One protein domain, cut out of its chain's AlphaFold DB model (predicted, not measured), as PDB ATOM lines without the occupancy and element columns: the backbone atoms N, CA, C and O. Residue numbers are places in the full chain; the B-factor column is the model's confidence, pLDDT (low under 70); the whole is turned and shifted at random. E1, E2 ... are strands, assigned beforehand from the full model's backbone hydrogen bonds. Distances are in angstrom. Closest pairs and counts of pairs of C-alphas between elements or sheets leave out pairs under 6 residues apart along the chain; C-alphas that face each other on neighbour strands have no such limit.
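AT A GLANCE: This is residues 675 to 698 and 712 to 823 of the 849 residues of an uncharacterized protein of mine drainage metagenome (UniProt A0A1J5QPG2). The printed part is wound in stacked turns, a solenoid whose three walls are sheets of parallel strands: one broad wall of E1, E3, E6, E9 and E11, a small one of E2, E4 and E7, and a third of E5, E8, E10 and E12. The turns follow one another from E1 and E2 at one end to E11 and E12 at the other, where E12 is only loosely joined. The printed part has 136 residues, no named helix and twelve named strands, E1 to E12 in that order along the chain; the class is all strand, with 58 of the 136 residues, under half, in named strands. The whole is compact, with a radius of gyration of the C-alphas of 14.1 A, and rounded, spanning 41 by 36 by 30 A.

HOW THE PARTS SIT: E1, residues 675 to 681, is an edge strand of the largest sheet, followed by E3 (712 to 717), E6 (735 to 742), E9 (780 to 784) and E11 (801 to 805). Its neighbours are parallel: E1 and E3 stand at 11 degrees, with N 680 and O 715 2.8 A apart; E3 and E6 at 8 degrees, with N 738 and O 712 at 2.7 A; E6 and E9 at 5 degrees, with N 782 and O 737 at 2.7 A; E9 and E11 at 4 degrees, with N 781 and O 801 at 2.8 A. E2 (683 to 688), E4 (721 to 723) and E7 (756 to 758) form a parallel sheet; N 686 and O 722 are 2.8 A apart, and N 757 and O 721 2.7 A. These two sheets form a sandwich, two sheets face to face, their facing parts 9.5 A centre to centre and their strands at 31 degrees. The closest C-alphas of E2 and E3, those of Thr 684 and Ala 716, are 5.6 A apart. E5 (730 to 732), E8 (765 to 768), E10 (792 to 796) and E12 (818 to 820) form the third parallel sheet; N 768 and O 731 are 2.8 A apart, and N 767 and O 793 2.9 A. E10 and E12 have no N and O pair within hydrogen-bond range.

IN THESE COORDINATES: E1 begins at C-alpha 675 (188.763, 186.850, 104.200) and measures 19.9 A; E2 measures 16.8 A and E3 16.2 A. E6, the longest strand, runs 22.1 A from C-alpha 735 (180.345, 190.180, 107.884). E9 measures 13.1 A, and E10 and E11 13.3 A each. E12 ends at C-alpha 820 (166.105, 190.796, 113.253).

THE WHOLE: The C-alphas farthest apart, those of Gly 745 and Gly 823, are 43.3 A apart. Residues 699 to 711 are not printed, with 24.7 A between C-alphas 698 and 712. The links E6 to E7, E8 to E9 and E11 to E12 are long. Mean pLDDT of the printed part is 71.2; 55 residues are under 70, among them 690 to 698, 770 to 779 and 806 to 823.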
ATOM      1  N   ASN A 675     189.199 188.250 104.202       69.12
ATOM      2  CA  ASN A 675     188.763 186.850 104.200       69.12
ATOM      3  C   ASN A 675     189.617 186.013 105.155       69.12
ATOM      4  O   ASN A 675     190.676 185.511 104.785       69.12
ATOM      5  N   THR A 676     189.129 185.791 106.364       73.25
ATOM      6  CA  THR A 676     189.751 184.886 107.324       73.25
ATOM      7  C   THR A 676     189.304 183.457 107.059       73.25
ATOM      8  O   THR A 676     188.121 183.165 107.172       73.25
ATOM      9  N   ASN A 677     190.225 182.543 106.754       79.19
ATOM     10  CA  ASN A 677     189.924 181.113 106.652       79.19
ATOM     11  C   ASN A 677     190.884 180.323 107.543       79.19
ATOM     12  O   ASN A 677     192.063 180.185 107.220       79.19
ATOM     13  N   VAL A 678     190.382 179.832 108.674       82.50
ATOM     14  CA  VAL A 678     191.154 179.117 109.694       82.50
ATOM     15  C   VAL A 678     190.509 177.771 110.021       82.50
ATOM     16  O   VAL A 678     189.287 177.622 110.040       82.50
ATOM     17  N   MET A 679     191.337 176.769 110.291       83.81
ATOM     18  CA  MET A 679     190.896 175.443 110.713       83.81
ATOM     19  C   MET A 679     191.744 174.979 111.891       83.81
ATOM     20  O   MET A 679     192.952 174.833 111.750       83.81
ATOM     21  N   GLY A 680     191.108 174.725 113.030       84.31
ATOM     22  CA  GLY A 680     191.722 174.029 114.153       84.31
ATOM     23  C   GLY A 680     191.537 172.514 114.030       84.31
ATOM     24  O   GLY A 680     190.474 172.052 113.616       84.31
ATOM     25  N   VAL A 681     192.554 171.727 114.377       84.94
ATOM     26  CA  VAL A 681     192.467 170.262 114.501       84.94
ATOM     27  C   VAL A 681     192.335 169.905 115.981       84.94
ATOM     28  O   VAL A 681     193.176 170.291 116.791       84.94
ATOM     29  N   GLY A 682     191.276 169.173 116.331       86.69
ATOM     30  CA  GLY A 682     190.872 168.896 117.709       86.69
ATOM     31  C   GLY A 682     189.866 169.913 118.256       86.69
ATOM     32  O   GLY A 682     189.125 170.560 117.507       86.69
ATOM     33  N   ASN A 683     189.802 170.028 119.585       87.81
ATOM     34  CA  ASN A 683     188.926 171.000 120.239       87.81
ATOM     35  C   ASN A 683     189.471 172.401 119.972       87.81
ATOM     36  O   ASN A 683     190.603 172.694 120.325       87.81
ATOM     37  N   THR A 684     188.689 173.275 119.354       89.19
ATOM     38  CA  THR A 684     189.156 174.585 118.893       89.19
ATOM     39  C   THR A 684     188.362 175.680 119.581       89.19
ATOM     40  O   THR A 684     187.142 175.685 119.500       89.19
ATOM     41  N   THR A 685     189.032 176.623 120.233       91.00
ATOM     42  CA  THR A 685     188.429 177.863 120.727       91.00
ATOM     43  C   THR A 685     188.882 179.018 119.849       91.00
ATOM     44  O   THR A 685     190.078 179.256 119.725       91.00
ATOM     45  N   LEU A 686     187.936 179.740 119.253       89.44
ATOM     46  CA  LEU A 686     188.195 180.977 118.526       89.44
ATOM     47  C   LEU A 686     187.897 182.172 119.433       89.44
ATOM     48  O   LEU A 686     186.749 182.387 119.817       89.44
ATOM     49  N   THR A 687     188.918 182.961 119.731       86.38
ATOM     50  CA  THR A 687     188.838 184.288 120.342       86.38
ATOM     51  C   THR A 687     189.131 185.343 119.282       86.38
ATOM     52  O   THR A 687     189.857 185.117 118.314       86.38
ATOM     53  N   THR A 688     188.598 186.542 119.465       79.06
ATOM     54  CA  THR A 688     189.014 187.701 118.672       79.06
ATOM     55  C   THR A 688     189.171 188.906 119.593       79.06
ATOM     56  O   THR A 688     188.554 188.922 120.659       79.06
ATOM     57  N   SER A 689     189.933 189.922 119.198       74.62
ATOM     58  CA  SER A 689     190.008 191.169 119.967       74.62
ATOM     59  C   SER A 689     188.650 191.882 120.054       74.62
ATOM     60  O   SER A 689     187.721 191.602 119.289       74.62
ATOM     61  N   THR A 690     188.512 192.787 121.028       68.06
ATOM     62  CA  THR A 690     187.298 193.589 121.227       68.06
ATOM     63  C   THR A 690     186.996 194.453 120.012       68.06
ATOM     64  O   THR A 690     187.638 195.478 119.793       68.06
ATOM     65  N   MET A 691     185.978 194.063 119.248       67.56
ATOM     66  CA  MET A 691     185.453 194.845 118.132       67.56
ATOM     67  C   MET A 691     184.356 195.792 118.641       67.56
ATOM     68  O   MET A 691     183.396 195.361 119.278       67.56
ATOM     69  N   THR A 692     184.479 197.091 118.364       55.44
ATOM     70  CA  THR A 692     183.719 198.182 119.012       55.44
ATOM     71  C   THR A 692     182.257 198.370 118.576       55.44
ATOM     72  O   THR A 692     181.676 199.413 118.859       55.44
ATOM     73  N   ALA A 693     181.602 197.388 117.952       56.28
ATOM     74  CA  ALA A 693     180.170 197.504 117.650       56.28
ATOM     75  C   ALA A 693     179.474 196.141 117.563       56.28
ATOM     76  O   ALA A 693     179.353 195.589 116.477       56.28
ATOM     77  N   ALA A 694     178.959 195.614 118.679       52.09
ATOM     78  CA  ALA A 694     177.866 194.645 118.575       52.09
ATOM     79  C   ALA A 694     176.575 195.410 118.270       52.09
ATOM     80  O   ALA A 694     176.303 196.440 118.883       52.09
ATOM     81  N   ILE A 695     175.771 194.886 117.349       56.59
ATOM     82  CA  ILE A 695     174.357 195.249 117.268       56.59
ATOM     83  C   ILE A 695     173.712 194.696 118.542       56.59
ATOM     84  O   ILE A 695     173.578 193.474 118.658       56.59
ATOM     85  N   ASN A 696     173.341 195.540 119.510       54.97
ATOM     86  CA  ASN A 696     172.516 195.049 120.610       54.97
ATOM     87  C   ASN A 696     171.087 194.850 120.111       54.97
ATOM     88  O   ASN A 696     170.614 195.513 119.183       54.97
ATOM     89  N   ASN A 697     170.386 193.907 120.734       48.06
ATOM     90  CA  ASN A 697     168.995 193.634 120.415       48.06
ATOM     91  C   ASN A 697     168.145 194.900 120.660       48.06
ATOM     92  O   ASN A 697     167.976 195.310 121.807       48.06
ATOM     93  N   GLY A 698     167.642 195.516 119.584       48.97
ATOM     94  CA  GLY A 698     166.840 196.748 119.619       48.97
ATOM     95  C   GLY A 698     167.523 198.010 119.071       48.97
ATOM     96  O   GLY A 698     166.833 199.009 118.871       48.97
ATOM     97  N   LEU A 712     184.551 185.363 107.643       82.62
ATOM     98  CA  LEU A 712     185.187 184.453 108.585       82.62
ATOM     99  C   LEU A 712     184.734 183.028 108.302       82.62
ATOM    100  O   LEU A 712     183.568 182.696 108.481       82.62
ATOM    101  N   PHE A 713     185.676 182.173 107.935       82.31
ATOM    102  CA  PHE A 713     185.513 180.733 107.835       82.31
ATOM    103  C   PHE A 713     186.341 180.089 108.945       82.31
ATOM    104  O   PHE A 713     187.567 180.185 108.947       82.31
ATOM    105  N   VAL A 714     185.674 179.446 109.900       84.75
ATOM    106  CA  VAL A 714     186.297 178.753 111.028       84.75
ATOM    107  C   VAL A 714     185.790 177.321 111.130       84.75
ATOM    108  O   VAL A 714     184.599 177.031 110.972       84.75
ATOM    109  N   ARG A 715     186.718 176.395 111.375       86.00
ATOM    110  CA  ARG A 715     186.436 174.960 111.444       86.00
ATOM    111  C   ARG A 715     187.156 174.312 112.616       86.00
ATOM    112  O   ARG A 715     188.314 174.635 112.850       86.00
ATOM    113  N   ALA A 716     186.494 173.375 113.288       87.56
ATOM    114  CA  ALA A 716     187.142 172.410 114.175       87.56
ATOM    115  C   ALA A 716     187.084 171.020 113.533       87.56
ATOM    116  O   ALA A 716     186.001 170.496 113.265       87.56
ATOM    117  N   GLN A 717     188.242 170.430 113.254       86.81
ATOM    118  CA  GLN A 717     188.363 169.111 112.649       86.81
ATOM    119  C   GLN A 717     188.558 168.044 113.733       86.81
ATOM    120  O   GLN A 717     189.582 168.021 114.407       86.81
ATOM    121  N   GLY A 718     187.602 167.126 113.875       85.31
ATOM    122  CA  GLY A 718     187.651 166.036 114.854       85.31
ATOM    123  C   GLY A 718     187.468 166.475 116.310       85.31
ATOM    124  O   GLY A 718     187.806 165.703 117.207       85.31
ATOM    125  N   GLY A 719     186.953 167.684 116.558       87.56
ATOM    126  CA  GLY A 719     186.683 168.200 117.902       87.56
ATOM    127  C   GLY A 719     185.588 169.266 117.943       87.56
ATOM    128  O   GLY A 719     184.993 169.619 116.923       87.56
ATOM    129  N   THR A 720     185.302 169.754 119.151       89.94
ATOM    130  CA  THR A 720     184.309 170.810 119.418       89.94
ATOM    131  C   THR A 720     184.847 172.179 119.000       89.94
ATOM    132  O   THR A 720     186.004 172.487 119.278       89.94
ATOM    133  N   LEU A 721     184.017 173.010 118.362       91.06
ATOM    134  CA  LEU A 721     184.338 174.413 118.070       91.06
ATOM    135  C   LEU A 721     183.680 175.312 119.121       91.06
ATOM    136  O   LEU A 721     182.465 175.293 119.239       91.06
ATOM    137  N   ASN A 722     184.444 176.119 119.845       91.31
ATOM    138  CA  ASN A 722     183.951 177.104 120.803       91.31
ATOM    139  C   ASN A 722     184.227 178.526 120.292       91.31
ATOM    140  O   ASN A 722     185.378 178.898 120.076       91.31
ATOM    141  N   LEU A 723     183.185 179.331 120.115       90.25
ATOM    142  CA  LEU A 723     183.290 180.750 119.779       90.25
ATOM    143  C   LEU A 723     183.289 181.564 121.080       90.25
ATOM    144  O   LEU A 723     182.258 181.690 121.743       90.25
ATOM    145  N   ALA A 724     184.447 182.076 121.488       88.12
ATOM    146  CA  ALA A 724     184.607 182.804 122.745       88.12
ATOM    147  C   ALA A 724     184.236 184.286 122.603       88.12
ATOM    148  O   ALA A 724     184.520 184.916 121.586       88.12
ATOM    149  N   ALA A 725     183.630 184.858 123.639       82.88
ATOM    150  CA  ALA A 725     183.134 186.220 123.619       82.88
ATOM    151  C   ALA A 725     184.266 187.217 123.394       82.88
ATOM    152  O   ALA A 725     185.305 187.180 124.051       82.88
ATOM    153  N   ASN A 726     184.008 188.144 122.482       77.38
ATOM    154  CA  ASN A 726     184.885 189.255 122.151       77.38
ATOM    155  C   ASN A 726     184.219 190.613 122.415       77.38
ATOM    156  O   ASN A 726     184.861 191.642 122.266       77.38
ATOM    157  N   ASN A 727     182.946 190.646 122.809       67.94
ATOM    158  CA  ASN A 727     182.258 191.869 123.201       67.94
ATOM    159  C   ASN A 727     181.354 191.594 124.410       67.94
ATOM    160  O   ASN A 727     180.172 191.270 124.272       67.94
ATOM    161  N   GLY A 728     181.939 191.639 125.609       73.50
ATOM    162  CA  GLY A 728     181.245 191.276 126.844       73.50
ATOM    163  C   GLY A 728     180.915 189.782 126.887       73.50
ATOM    164  O   GLY A 728     181.805 188.962 127.079       73.50
ATOM    165  N   THR A 729     179.638 189.431 126.711       69.62
ATOM    166  CA  THR A 729     179.131 188.045 126.739       69.62
ATOM    167  C   THR A 729     178.928 187.428 125.354       69.62
ATOM    168  O   THR A 729     178.454 186.300 125.269       69.62
ATOM    169  N   ASN A 730     179.230 188.128 124.257       79.88
ATOM    170  CA  ASN A 730     178.830 187.708 122.909       79.88
ATOM    171  C   ASN A 730     180.034 187.537 121.975       79.88
ATOM    172  O   ASN A 730     181.040 188.233 122.125       79.88
ATOM    173  N   PHE A 731     179.909 186.633 120.998       86.38
ATOM    174  CA  PHE A 731     180.809 186.551 119.848       86.38
ATOM    175  C   PHE A 731     180.261 187.434 118.724       86.38
ATOM    176  O   PHE A 731     179.108 187.290 118.308       86.38
ATOM    177  N   TYR A 732     181.083 188.339 118.211       84.31
ATOM    178  CA  TYR A 732     180.739 189.243 117.122       84.31
ATOM    179  C   TYR A 732     181.780 189.171 116.007       84.31
ATOM    180  O   TYR A 732     182.974 189.276 116.266       84.31
ATOM    181  N   TRP A 733     181.343 189.060 114.756       82.62
ATOM    182  CA  TRP A 733     182.222 189.263 113.606       82.62
ATOM    183  C   TRP A 733     181.499 190.071 112.526       82.62
ATOM    184  O   TRP A 733     180.377 189.727 112.144       82.62
ATOM    185  N   PRO A 734     182.105 191.145 112.004       73.62
ATOM    186  CA  PRO A 734     181.433 192.018 111.061       73.62
ATOM    187  C   PRO A 734     181.503 191.468 109.628       73.62
ATOM    188  O   PRO A 734     182.386 191.804 108.844       73.62
ATOM    189  N   GLY A 735     180.534 190.633 109.259       77.31
ATOM    190  CA  GLY A 735     180.345 190.180 107.884       77.31
ATOM    191  C   GLY A 735     179.818 188.751 107.790       77.31
ATOM    192  O   GLY A 735     178.948 188.373 108.573       77.31
ATOM    193  N   LEU A 736     180.292 187.962 106.822       79.62
ATOM    194  CA  LEU A 736     179.925 186.545 106.706       79.62
ATOM    195  C   LEU A 736     180.618 185.750 107.816       79.62
ATOM    196  O   LEU A 736     181.830 185.851 107.976       79.62
ATOM    197  N   ILE A 737     179.869 184.916 108.531       85.69
ATOM    198  CA  ILE A 737     180.416 183.928 109.463       85.69
ATOM    199  C   ILE A 737     180.066 182.547 108.935       85.69
ATOM    200  O   ILE A 737     178.902 182.252 108.692       85.69
ATOM    201  N   TYR A 738     181.061 181.685 108.813       86.38
ATOM    202  CA  TYR A 738     180.914 180.267 108.551       86.38
ATOM    203  C   TYR A 738     181.656 179.505 109.644       86.38
ATOM    204  O   TYR A 738     182.884 179.492 109.673       86.38
ATOM    205  N   ALA A 739     180.911 178.886 110.554       88.75
ATOM    206  CA  ALA A 739     181.447 178.114 111.666       88.75
ATOM    207  C   ALA A 739     181.004 176.658 111.548       88.75
ATOM    208  O   ALA A 739     179.811 176.378 111.408       88.75
ATOM    209  N   SER A 740     181.949 175.717 111.602       87.56
ATOM    210  CA  SER A 740     181.605 174.298 111.464       87.56
ATOM    211  C   SER A 740     182.471 173.325 112.260       87.56
ATOM    212  O   SER A 740     183.631 173.606 112.560       87.56
ATOM    213  N   THR A 741     181.906 172.154 112.566       87.12
ATOM    214  CA  THR A 741     182.643 170.979 113.054       87.12
ATOM    215  C   THR A 741     182.708 169.926 111.952       87.12
ATOM    216  O   THR A 741     181.674 169.517 111.425       87.12
ATOM    217  N   VAL A 742     183.908 169.475 111.582       84.62
ATOM    218  CA  VAL A 742     184.126 168.513 110.487       84.62
ATOM    219  C   VAL A 742     184.867 167.271 110.967       84.62
ATOM    220  O   VAL A 742     185.677 167.341 111.886       84.62
ATOM    221  N   LYS A 743     184.587 166.109 110.374       81.31
ATOM    222  CA  LYS A 743     185.199 164.837 110.775       81.31
ATOM    223  C   LYS A 743     186.716 164.883 110.574       81.31
ATOM    224  O   LYS A 743     187.200 165.404 109.568       81.31
ATOM    225  N   ALA A 744     187.465 164.275 111.493       76.69
ATOM    226  CA  ALA A 744     188.911 164.104 111.356       76.69
ATOM    227  C   ALA A 744     189.294 163.519 109.980       76.69
ATOM    228  O   ALA A 744     188.704 162.535 109.532       76.69
ATOM    229  N   GLY A 745     190.261 164.144 109.302       68.56
ATOM    230  CA  GLY A 745     190.718 163.740 107.968       68.56
ATOM    231  C   GLY A 745     189.753 164.056 106.814       68.56
ATOM    232  O   GLY A 745     190.077 163.756 105.670       68.56
ATOM    233  N   SER A 746     188.592 164.665 107.080       65.31
ATOM    234  CA  SER A 746     187.671 165.180 106.058       65.31
ATOM    235  C   SER A 746     187.674 166.708 106.056       65.31
ATOM    236  O   SER A 746     187.784 167.335 107.109       65.31
ATOM    237  N   LEU A 747     187.545 167.308 104.870       59.72
ATOM    238  CA  LEU A 747     187.477 168.763 104.695       59.72
ATOM    239  C   LEU A 747     186.040 169.309 104.666       59.72
ATOM    240  O   LEU A 747     185.861 170.513 104.838       59.72
ATOM    241  N   ALA A 748     185.035 168.443 104.476       67.25
ATOM    242  CA  ALA A 748     183.657 168.865 104.189       67.25
ATOM    243  C   ALA A 748     182.558 168.052 104.901       67.25
ATOM    244  O   ALA A 748     181.385 168.417 104.846       67.25
ATOM    245  N   THR A 749     182.890 166.940 105.566       78.50
ATOM    246  CA  THR A 749     181.878 166.121 106.254       78.50
ATOM    247  C   THR A 749     181.656 166.647 107.663       78.50
ATOM    248  O   THR A 749     182.576 166.571 108.472       78.50
ATOM    249  N   VAL A 750     180.447 167.125 107.966       80.19
ATOM    250  CA  VAL A 750     180.074 167.543 109.327       80.19
ATOM    251  C   VAL A 750     180.295 166.393 110.308       80.19
ATOM    252  O   VAL A 750     179.911 165.253 110.039       80.19
ATOM    253  N   ASP A 751     180.939 166.687 111.433       82.19
ATOM    254  CA  ASP A 751     181.218 165.688 112.457       82.19
ATOM    255  C   ASP A 751     179.983 165.438 113.321       82.19
ATOM    256  O   ASP A 751     179.578 166.317 114.081       82.19
ATOM    257  N   SER A 752     179.417 164.231 113.226       80.31
ATOM    258  CA  SER A 752     178.256 163.790 114.005       80.31
ATOM    259  C   SER A 752     178.498 163.727 115.516       80.31
ATOM    260  O   SER A 752     177.534 163.718 116.274       80.31
ATOM    261  N   ALA A 753     179.756 163.635 115.957       83.12
ATOM    262  CA  ALA A 753     180.110 163.438 117.363       83.12
ATOM    263  C   ALA A 753     180.451 164.740 118.104       83.12
ATOM    264  O   ALA A 753     180.476 164.753 119.332       83.12
ATOM    265  N   ASN A 754     180.716 165.825 117.376       87.25
ATOM    266  CA  ASN A 754     181.230 167.071 117.935       87.25
ATOM    267  C   ASN A 754     180.225 168.221 117.808       87.25
ATOM    268  O   ASN A 754     179.368 168.228 116.923       87.25
ATOM    269  N   LYS A 755     180.336 169.198 118.714       87.44
ATOM    270  CA  LYS A 755     179.386 170.311 118.867       87.44
ATOM    271  C   LYS A 755     180.020 171.667 118.565       87.44
ATOM    272  O   LYS A 755     181.238 171.826 118.645       87.44
ATOM    273  N   LEU A 756     179.176 172.642 118.242       87.56
ATOM    274  CA  LEU A 756     179.516 174.062 118.274       87.56
ATOM    275  C   LEU A 756     179.081 174.635 119.629       87.56
ATOM    276  O   LEU A 756     177.975 174.366 120.083       87.56
ATOM    277  N   GLU A 757     179.929 175.433 120.264       88.38
ATOM    278  CA  GLU A 757     179.674 176.115 121.532       88.38
ATOM    279  C   GLU A 757     179.948 177.613 121.408       88.38
ATOM    280  O   GLU A 757     180.691 178.060 120.531       88.38
ATOM    281  N   VAL A 758     179.355 178.391 122.312       82.62
ATOM    282  CA  VAL A 758     179.629 179.820 122.471       82.62
ATOM    283  C   VAL A 758     179.932 180.059 123.950       82.62
ATOM    284  O   VAL A 758     179.133 179.689 124.811       82.62
ATOM    285  N   ASN A 759     181.090 180.648 124.256       80.69
ATOM    286  CA  ASN A 759     181.588 180.882 125.624       80.69
ATOM    287  C   ASN A 759     181.770 179.637 126.503       80.69
ATOM    288  O   ASN A 759     181.599 179.715 127.718       80.69
ATOM    289  N   GLY A 760     182.093 178.486 125.914       72.75
ATOM    290  CA  GLY A 760     182.367 177.249 126.658       72.75
ATOM    291  C   GLY A 760     181.197 176.747 127.515       72.75
ATOM    292  O   GLY A 760     181.395 175.914 128.395       72.75
ATOM    293  N   SER A 761     179.983 177.263 127.291       60.00
ATOM    294  CA  SER A 761     178.777 176.864 128.011       60.00
ATOM    295  C   SER A 761     177.714 176.368 127.035       60.00
ATOM    296  O   SER A 761     177.573 176.871 125.922       60.00
ATOM    297  N   SER A 762     176.915 175.397 127.476       53.12
ATOM    298  CA  SER A 762     175.723 174.937 126.759       53.12
ATOM    299  C   SER A 762     174.502 175.857 126.952       53.12
ATOM    300  O   SER A 762     173.431 175.545 126.427       53.12
ATOM    301  N   LEU A 763     174.620 176.958 127.720       45.69
ATOM    302  CA  LEU A 763     173.462 177.586 128.380       45.69
ATOM    303  C   LEU A 763     173.193 179.087 128.150       45.69
ATOM    304  O   LEU A 763     172.098 179.499 128.516       45.69
ATOM    305  N   SER A 764     174.054 179.880 127.498       59.16
ATOM    306  CA  SER A 764     173.628 181.117 126.797       59.16
ATOM    307  C   SER A 764     174.815 181.820 126.135       59.16
ATOM    308  O   SER A 764     175.707 182.318 126.824       59.16
ATOM    309  N   GLY A 765     174.809 181.946 124.811       64.81
ATOM    310  CA  GLY A 765     175.742 182.815 124.091       64.81
ATOM    311  C   GLY A 765     175.103 183.379 122.830       64.81
ATOM    312  O   GLY A 765     174.297 182.701 122.187       64.81
ATOM    313  N   VAL A 766     175.439 184.627 122.489       75.19
ATOM    314  CA  VAL A 766     174.981 185.274 121.252       75.19
ATOM    315  C   VAL A 766     176.111 185.256 120.224       75.19
ATOM    316  O   VAL A 766     177.206 185.747 120.505       75.19
ATOM    317  N   VAL A 767     175.836 184.725 119.033       81.06
ATOM    318  CA  VAL A 767     176.645 184.945 117.826       81.06
ATOM    319  C   VAL A 767     176.026 186.111 117.073       81.06
ATOM    320  O   VAL A 767     174.822 186.122 116.828       81.06
ATOM    321  N   SER A 768     176.818 187.105 116.703       78.31
ATOM    322  CA  SER A 768     176.300 188.290 116.030       78.31
ATOM    323  C   SER A 768     177.155 188.723 114.850       78.31
ATOM    324  O   SER A 768     178.376 188.574 114.860       78.31
ATOM    325  N   ASN A 769     176.502 189.255 113.820       75.75
ATOM    326  CA  ASN A 769     177.160 189.881 112.679       75.75
ATOM    327  C   ASN A 769     176.353 191.081 112.167       75.75
ATOM    328  O   ASN A 769     175.159 191.215 112.426       75.75
ATOM    329  N   ALA A 770     177.016 191.949 111.407       69.44
ATOM    330  CA  ALA A 770     176.403 193.088 110.736       69.44
ATOM    331  C   ALA A 770     176.884 193.138 109.281       69.44
ATOM    332  O   ALA A 770     178.091 193.204 109.043       69.44
ATOM    333  N   LEU A 771     175.964 193.116 108.307       66.75
ATOM    334  CA  LEU A 771     176.316 193.291 106.894       66.75
ATOM    335  C   LEU A 771     176.054 194.730 106.421       66.75
ATOM    336  O   LEU A 771     174.925 195.211 106.537       66.75
ATOM    337  N   PRO A 772     177.047 195.422 105.836       61.22
ATOM    338  CA  PRO A 772     176.912 196.818 105.425       61.22
ATOM    339  C   PRO A 772     176.028 197.034 104.186       61.22
ATOM    340  O   PRO A 772     175.686 198.165 103.867       61.22
ATOM    341  N   LEU A 773     175.662 195.984 103.450       62.44
ATOM    342  CA  LEU A 773     174.858 196.087 102.230       62.44
ATOM    343  C   LEU A 773     173.898 194.900 102.136       62.44
ATOM    344  O   LEU A 773     174.217 193.809 102.610       62.44
ATOM    345  N   VAL A 774     172.741 195.110 101.502       57.34
ATOM    346  CA  VAL A 774     171.788 194.040 101.171       57.34
ATOM    347  C   VAL A 774     172.491 193.065 100.226       57.34
ATOM    348  O   VAL A 774     172.766 193.405  99.075       57.34
ATOM    349  N   SER A 775     172.853 191.876 100.710       53.69
ATOM    350  CA  SER A 775     173.552 190.909  99.863       53.69
ATOM    351  C   SER A 775     172.552 190.147  98.991       53.69
ATOM    352  O   SER A 775     171.777 189.314  99.460       53.69
ATOM    353  N   THR A 776     172.561 190.400  97.685       50.12
ATOM    354  CA  THR A 776     171.894 189.528  96.713       50.12
ATOM    355  C   THR A 776     172.771 188.291  96.502       50.12
ATOM    356  O   THR A 776     173.552 188.254  95.556       50.12
ATOM    357  N   GLY A 777     172.735 187.311  97.417       54.91
ATOM    358  CA  GLY A 777     173.499 186.066  97.224       54.91
ATOM    359  C   GLY A 777     173.960 185.280  98.454       54.91
ATOM    360  O   GLY A 777     175.011 184.658  98.383       54.91
ATOM    361  N   GLY A 778     173.224 185.266  99.569       58.81
ATOM    362  CA  GLY A 778     173.542 184.334 100.663       58.81
ATOM    363  C   GLY A 778     174.704 184.758 101.571       58.81
ATOM    364  O   GLY A 778     175.440 183.909 102.049       58.81
ATOM    365  N   GLN A 779     174.901 186.048 101.850       65.06
ATOM    366  CA  GLN A 779     175.815 186.440 102.937       65.06
ATOM    367  C   GLN A 779     175.065 186.409 104.282       65.06
ATOM    368  O   GLN A 779     173.858 186.670 104.329       65.06
ATOM    369  N   GLY A 780     175.750 186.057 105.377       74.12
ATOM    370  CA  GLY A 780     175.125 185.958 106.699       74.12
ATOM    371  C   GLY A 780     175.871 185.073 107.703       74.12
ATOM    372  O   GLY A 780     177.095 185.092 107.739       74.12
ATOM    373  N   VAL A 781     175.157 184.319 108.535       81.19
ATOM    374  CA  VAL A 781     175.735 183.377 109.507       81.19
ATOM    375  C   VAL A 781     175.405 181.947 109.088       81.19
ATOM    376  O   VAL A 781     174.241 181.597 108.921       81.19
ATOM    377  N   TYR A 782     176.428 181.114 108.937       85.25
ATOM    378  CA  TYR A 782     176.349 179.701 108.588       85.25
ATOM    379  C   TYR A 782     176.922 178.876 109.735       85.25
ATOM    380  O   TYR A 782     178.117 178.950 110.015       85.25
ATOM    381  N   LEU A 783     176.075 178.089 110.394       85.56
ATOM    382  CA  LEU A 783     176.459 177.221 111.506       85.56
ATOM    383  C   LEU A 783     176.240 175.766 111.096       85.56
ATOM    384  O   LEU A 783     175.109 175.345 110.854       85.56
ATOM    385  N   MET A 784     177.317 174.991 111.005       83.38
ATOM    386  CA  MET A 784     177.263 173.596 110.563       83.38
ATOM    387  C   MET A 784     177.884 172.672 111.602       83.38
ATOM    388  O   MET A 784     179.099 172.499 111.662       83.38
ATOM    389  N   SER A 785     177.048 172.054 112.426       83.06
ATOM    390  CA  SER A 785     177.505 171.132 113.464       83.06
ATOM    391  C   SER A 785     176.433 170.097 113.757       83.06
ATOM    392  O   SER A 785     175.247 170.365 113.600       83.06
ATOM    393  N   ALA A 786     176.817 168.907 114.208       75.50
ATOM    394  CA  ALA A 786     175.836 167.889 114.559       75.50
ATOM    395  C   ALA A 786     174.924 168.322 115.705       75.50
ATOM    396  O   ALA A 786     173.732 168.018 115.680       75.50
ATOM    397  N   SER A 787     175.468 169.091 116.649       78.00
ATOM    398  CA  SER A 787     174.750 169.616 117.802       78.00
ATOM    399  C   SER A 787     175.051 171.100 117.993       78.00
ATOM    400  O   SER A 787     176.212 171.517 118.008       78.00
ATOM    401  N   LEU A 788     173.985 171.888 118.132       77.56
ATOM    402  CA  LEU A 788     174.038 173.293 118.521       77.56
ATOM    403  C   LEU A 788     173.532 173.444 119.964       77.56
ATOM    404  O   LEU A 788     172.674 172.662 120.383       77.56
ATOM    405  N   PRO A 789     174.000 174.447 120.729       73.06
ATOM    406  CA  PRO A 789     173.510 174.680 122.083       73.06
ATOM    407  C   PRO A 789     172.025 175.056 122.048       73.06
ATOM    408  O   PRO A 789     171.609 175.884 121.237       73.06
ATOM    409  N   THR A 790     171.226 174.498 122.960       68.50
ATOM    410  CA  THR A 790     169.769 174.733 123.036       68.50
ATOM    411  C   THR A 790     169.392 176.188 123.337       68.50
ATOM    412  O   THR A 790     168.258 176.587 123.107       68.50
ATOM    413  N   SER A 791     170.347 176.986 123.814       69.88
ATOM    414  CA  SER A 791     170.206 178.378 124.261       69.88
ATOM    415  C   SER A 791     170.971 179.389 123.390       69.88
ATOM    416  O   SER A 791     171.141 180.548 123.777       69.88
ATOM    417  N   MET A 792     171.486 178.968 122.231       72.56
ATOM    418  CA  MET A 792     172.242 179.851 121.341       72.56
ATOM    419  C   MET A 792     171.319 180.891 120.690       72.56
ATOM    420  O   MET A 792     170.290 180.550 120.110       72.56
ATOM    421  N   SER A 793     171.710 182.163 120.738       77.19
ATOM    422  CA  SER A 793     171.035 183.242 120.010       77.19
ATOM    423  C   SER A 793     171.906 183.706 118.848       77.19
ATOM    424  O   SER A 793     173.127 183.794 118.981       77.19
ATOM    425  N   VAL A 794     171.292 184.003 117.703       75.88
ATOM    426  CA  VAL A 794     171.986 184.605 116.561       75.88
ATOM    427  C   VAL A 794     171.336 185.950 116.264       75.88
ATOM    428  O   VAL A 794     170.148 186.007 115.953       75.88
ATOM    429  N   THR A 795     172.107 187.031 116.376       76.19
ATOM    430  CA  THR A 795     171.641 188.404 116.118       76.19
ATOM    431  C   THR A 795     172.281 188.939 114.846       76.19
ATOM    432  O   THR A 795     173.502 188.983 114.730       76.19
ATOM    433  N   THR A 796     171.461 189.360 113.890       73.50
ATOM    434  CA  THR A 796     171.934 189.915 112.621       73.50
ATOM    435  C   THR A 796     171.043 191.060 112.148       73.50
ATOM    436  O   THR A 796     169.935 191.233 112.658       73.50
ATOM    437  N   ASN A 797     171.509 191.865 111.191       69.25
ATOM    438  CA  ASN A 797     170.680 192.900 110.574       69.25
ATOM    439  C   ASN A 797     169.814 192.331 109.434       69.25
ATOM    440  O   ASN A 797     170.011 191.212 108.971       69.25
ATOM    441  N   THR A 798     168.861 193.124 108.939       68.31
ATOM    442  CA  THR A 798     167.907 192.732 107.878       68.31
ATOM    443  C   THR A 798     168.548 192.343 106.537       68.31
ATOM    444  O   THR A 798     167.866 191.834 105.653       68.31
ATOM    445  N   ASN A 799     169.857 192.550 106.384       68.38
ATOM    446  CA  ASN A 799     170.610 192.301 105.157       68.38
ATOM    447  C   ASN A 799     171.306 190.927 105.116       68.38
ATOM    448  O   ASN A 799     172.013 190.638 104.145       68.38
ATOM    449  N   ALA A 800     171.141 190.104 106.155       69.75
ATOM    450  CA  ALA A 800     171.868 188.857 106.358       69.75
ATOM    451  C   ALA A 800     170.951 187.637 106.490       69.75
ATOM    452  O   ALA A 800     169.871 187.703 107.071       69.75
ATOM    453  N   ASN A 801     171.431 186.492 106.005       74.38
ATOM    454  CA  ASN A 801     170.765 185.202 106.172       74.38
ATOM    455  C   ASN A 801     171.316 184.432 107.377       74.38
ATOM    456  O   ASN A 801     172.478 184.584 107.743       74.38
ATOM    457  N   ILE A 802     170.513 183.545 107.960       75.25
ATOM    458  CA  ILE A 802     170.982 182.595 108.973       75.25
ATOM    459  C   ILE A 802     170.719 181.186 108.456       75.25
ATOM    460  O   ILE A 802     169.579 180.816 108.186       75.25
ATOM    461  N   ASN A 803     171.784 180.404 108.318       78.00
ATOM    462  CA  ASN A 803     171.755 179.045 107.803       78.00
ATOM    463  C   ASN A 803     172.307 178.096 108.862       78.00
ATOM    464  O   ASN A 803     173.410 178.286 109.371       78.00
ATOM    465  N   VAL A 804     171.537 177.060 109.177       73.38
ATOM    466  CA  VAL A 804     171.878 176.082 110.207       73.38
ATOM    467  C   VAL A 804     171.783 174.680 109.624       73.38
ATOM    468  O   VAL A 804     170.753 174.302 109.072       73.38
ATOM    469  N   TYR A 805     172.845 173.897 109.786       71.88
ATOM    470  CA  TYR A 805     172.854 172.468 109.490       71.88
ATOM    471  C   TYR A 805     173.114 171.683 110.776       71.88
ATOM    472  O   TYR A 805     174.160 171.864 111.397       71.88
ATOM    473  N   SER A 806     172.175 170.803 111.148       63.72
ATOM    474  CA  SER A 806     172.297 169.865 112.269       63.72
ATOM    475  C   SER A 806     171.705 168.504 111.906       63.72
ATOM    476  O   SER A 806     170.664 168.420 111.256       63.72
ATOM    477  N   LEU A 807     172.395 167.433 112.315       55.84
ATOM    478  CA  LEU A 807     172.024 166.038 112.035       55.84
ATOM    479  C   LEU A 807     170.908 165.515 112.959       55.84
ATOM    480  O   LEU A 807     170.288 164.501 112.651       55.84
ATOM    481  N   THR A 808     170.628 166.213 114.062       53.19
ATOM    482  CA  THR A 808     169.545 165.902 115.007       53.19
ATOM    483  C   THR A 808     168.639 167.123 115.158       53.19
ATOM    484  O   THR A 808     168.991 168.054 115.883       53.19
ATOM    485  N   PRO A 809     167.470 167.161 114.493       43.16
ATOM    486  CA  PRO A 809     166.546 168.279 114.589       43.16
ATOM    487  C   PRO A 809     165.745 168.158 115.889       43.16
ATOM    488  O   PRO A 809     164.571 167.802 115.885       43.16
ATOM    489  N   THR A 810     166.370 168.446 117.026       42.44
ATOM    490  CA  THR A 810     165.659 168.613 118.300       42.44
ATOM    491  C   THR A 810     165.960 169.987 118.882       42.44
ATOM    492  O   THR A 810     166.506 170.135 119.968       42.44
ATOM    493  N   LEU A 811     165.515 171.023 118.167       45.25
ATOM    494  CA  LEU A 811     165.184 172.328 118.754       45.25
ATOM    495  C   LEU A 811     163.852 172.201 119.517       45.25
ATOM    496  O   LEU A 811     162.852 172.828 119.187       45.25
ATOM    497  N   SER A 812     163.805 171.294 120.491       33.50
ATOM    498  CA  SER A 812     162.617 171.016 121.295       33.50
ATOM    499  C   SER A 812     162.819 171.593 122.690       33.50
ATOM    500  O   SER A 812     163.424 170.951 123.545       33.50
ATOM    501  N   GLY A 813     162.267 172.786 122.909       34.81
ATOM    502  CA  GLY A 813     162.147 173.416 124.224       34.81
ATOM    503  C   GLY A 813     163.105 174.591 124.429       34.81
ATOM    504  O   GLY A 813     164.315 174.413 124.472       34.81
ATOM    505  N   THR A 814     162.521 175.781 124.607       33.00
ATOM    506  CA  THR A 814     163.125 177.079 124.992       33.00
ATOM    507  C   THR A 814     163.991 177.830 123.958       33.00
ATOM    508  O   THR A 814     165.190 177.641 123.852       33.00
ATOM    509  N   SER A 815     163.328 178.762 123.254       40.31
ATOM    510  CA  SER A 815     163.783 180.081 122.756       40.31
ATOM    511  C   SER A 815     165.189 180.232 122.146       40.31
ATOM    512  O   SER A 815     165.946 181.115 122.553       40.31
ATOM    513  N   THR A 816     165.509 179.504 121.073       42.06
ATOM    514  CA  THR A 816     166.460 180.056 120.090       42.06
ATOM    515  C   THR A 816     165.781 181.243 119.405       42.06
ATOM    516  O   THR A 816     164.861 181.097 118.602       42.06
ATOM    517  N   THR A 817     166.152 182.453 119.815       46.56
ATOM    518  CA  THR A 817     165.506 183.683 119.344       46.56
ATOM    519  C   THR A 817     166.330 184.241 118.191       46.56
ATOM    520  O   THR A 817     167.439 184.720 118.402       46.56
ATOM    521  N   PHE A 818     165.803 184.168 116.969       52.41
ATOM    522  CA  PHE A 818     166.370 184.863 115.813       52.41
ATOM    523  C   PHE A 818     165.721 186.246 115.722       52.41
ATOM    524  O   PHE A 818     164.663 186.416 115.118       52.41
ATOM    525  N   THR A 819     166.310 187.234 116.390       44.97
ATOM    526  CA  THR A 819     165.828 188.621 116.367       44.97
ATOM    527  C   THR A 819     166.506 189.399 115.244       44.97
ATOM    528  O   THR A 819     167.696 189.690 115.324       44.97
ATOM    529  N   GLY A 820     165.739 189.748 114.205       43.16
ATOM    530  CA  GLY A 820     166.105 190.796 113.253       43.16
ATOM    531  C   GLY A 820     165.695 192.159 113.811       43.16
ATOM    532  O   GLY A 820     164.550 192.343 114.232       43.16
ATOM    533  N   THR A 821     166.618 193.115 113.857       42.28
ATOM    534  CA  THR A 821     166.334 194.471 114.330       42.28
ATOM    535  C   THR A 821     165.502 195.228 113.290       42.28
ATOM    536  O   THR A 821     166.004 195.708 112.281       42.28
ATOM    537  N   THR A 822     164.203 195.350 113.580       34.34
ATOM    538  CA  THR A 822     163.177 196.175 112.910       34.34
ATOM    539  C   THR A 822     162.664 195.680 111.546       34.34
ATOM    540  O   THR A 822     163.344 195.731 110.529       34.34
ATOM    541  N   GLY A 823     161.391 195.271 111.529       38.00
ATOM    542  CA  GLY A 823     160.652 194.879 110.326       38.00
ATOM    543  C   GLY A 823     160.602 193.366 110.132       38.00
ATOM    544  O   GLY A 823     161.603 192.674 110.286       38.00
TER     545      GLY A 823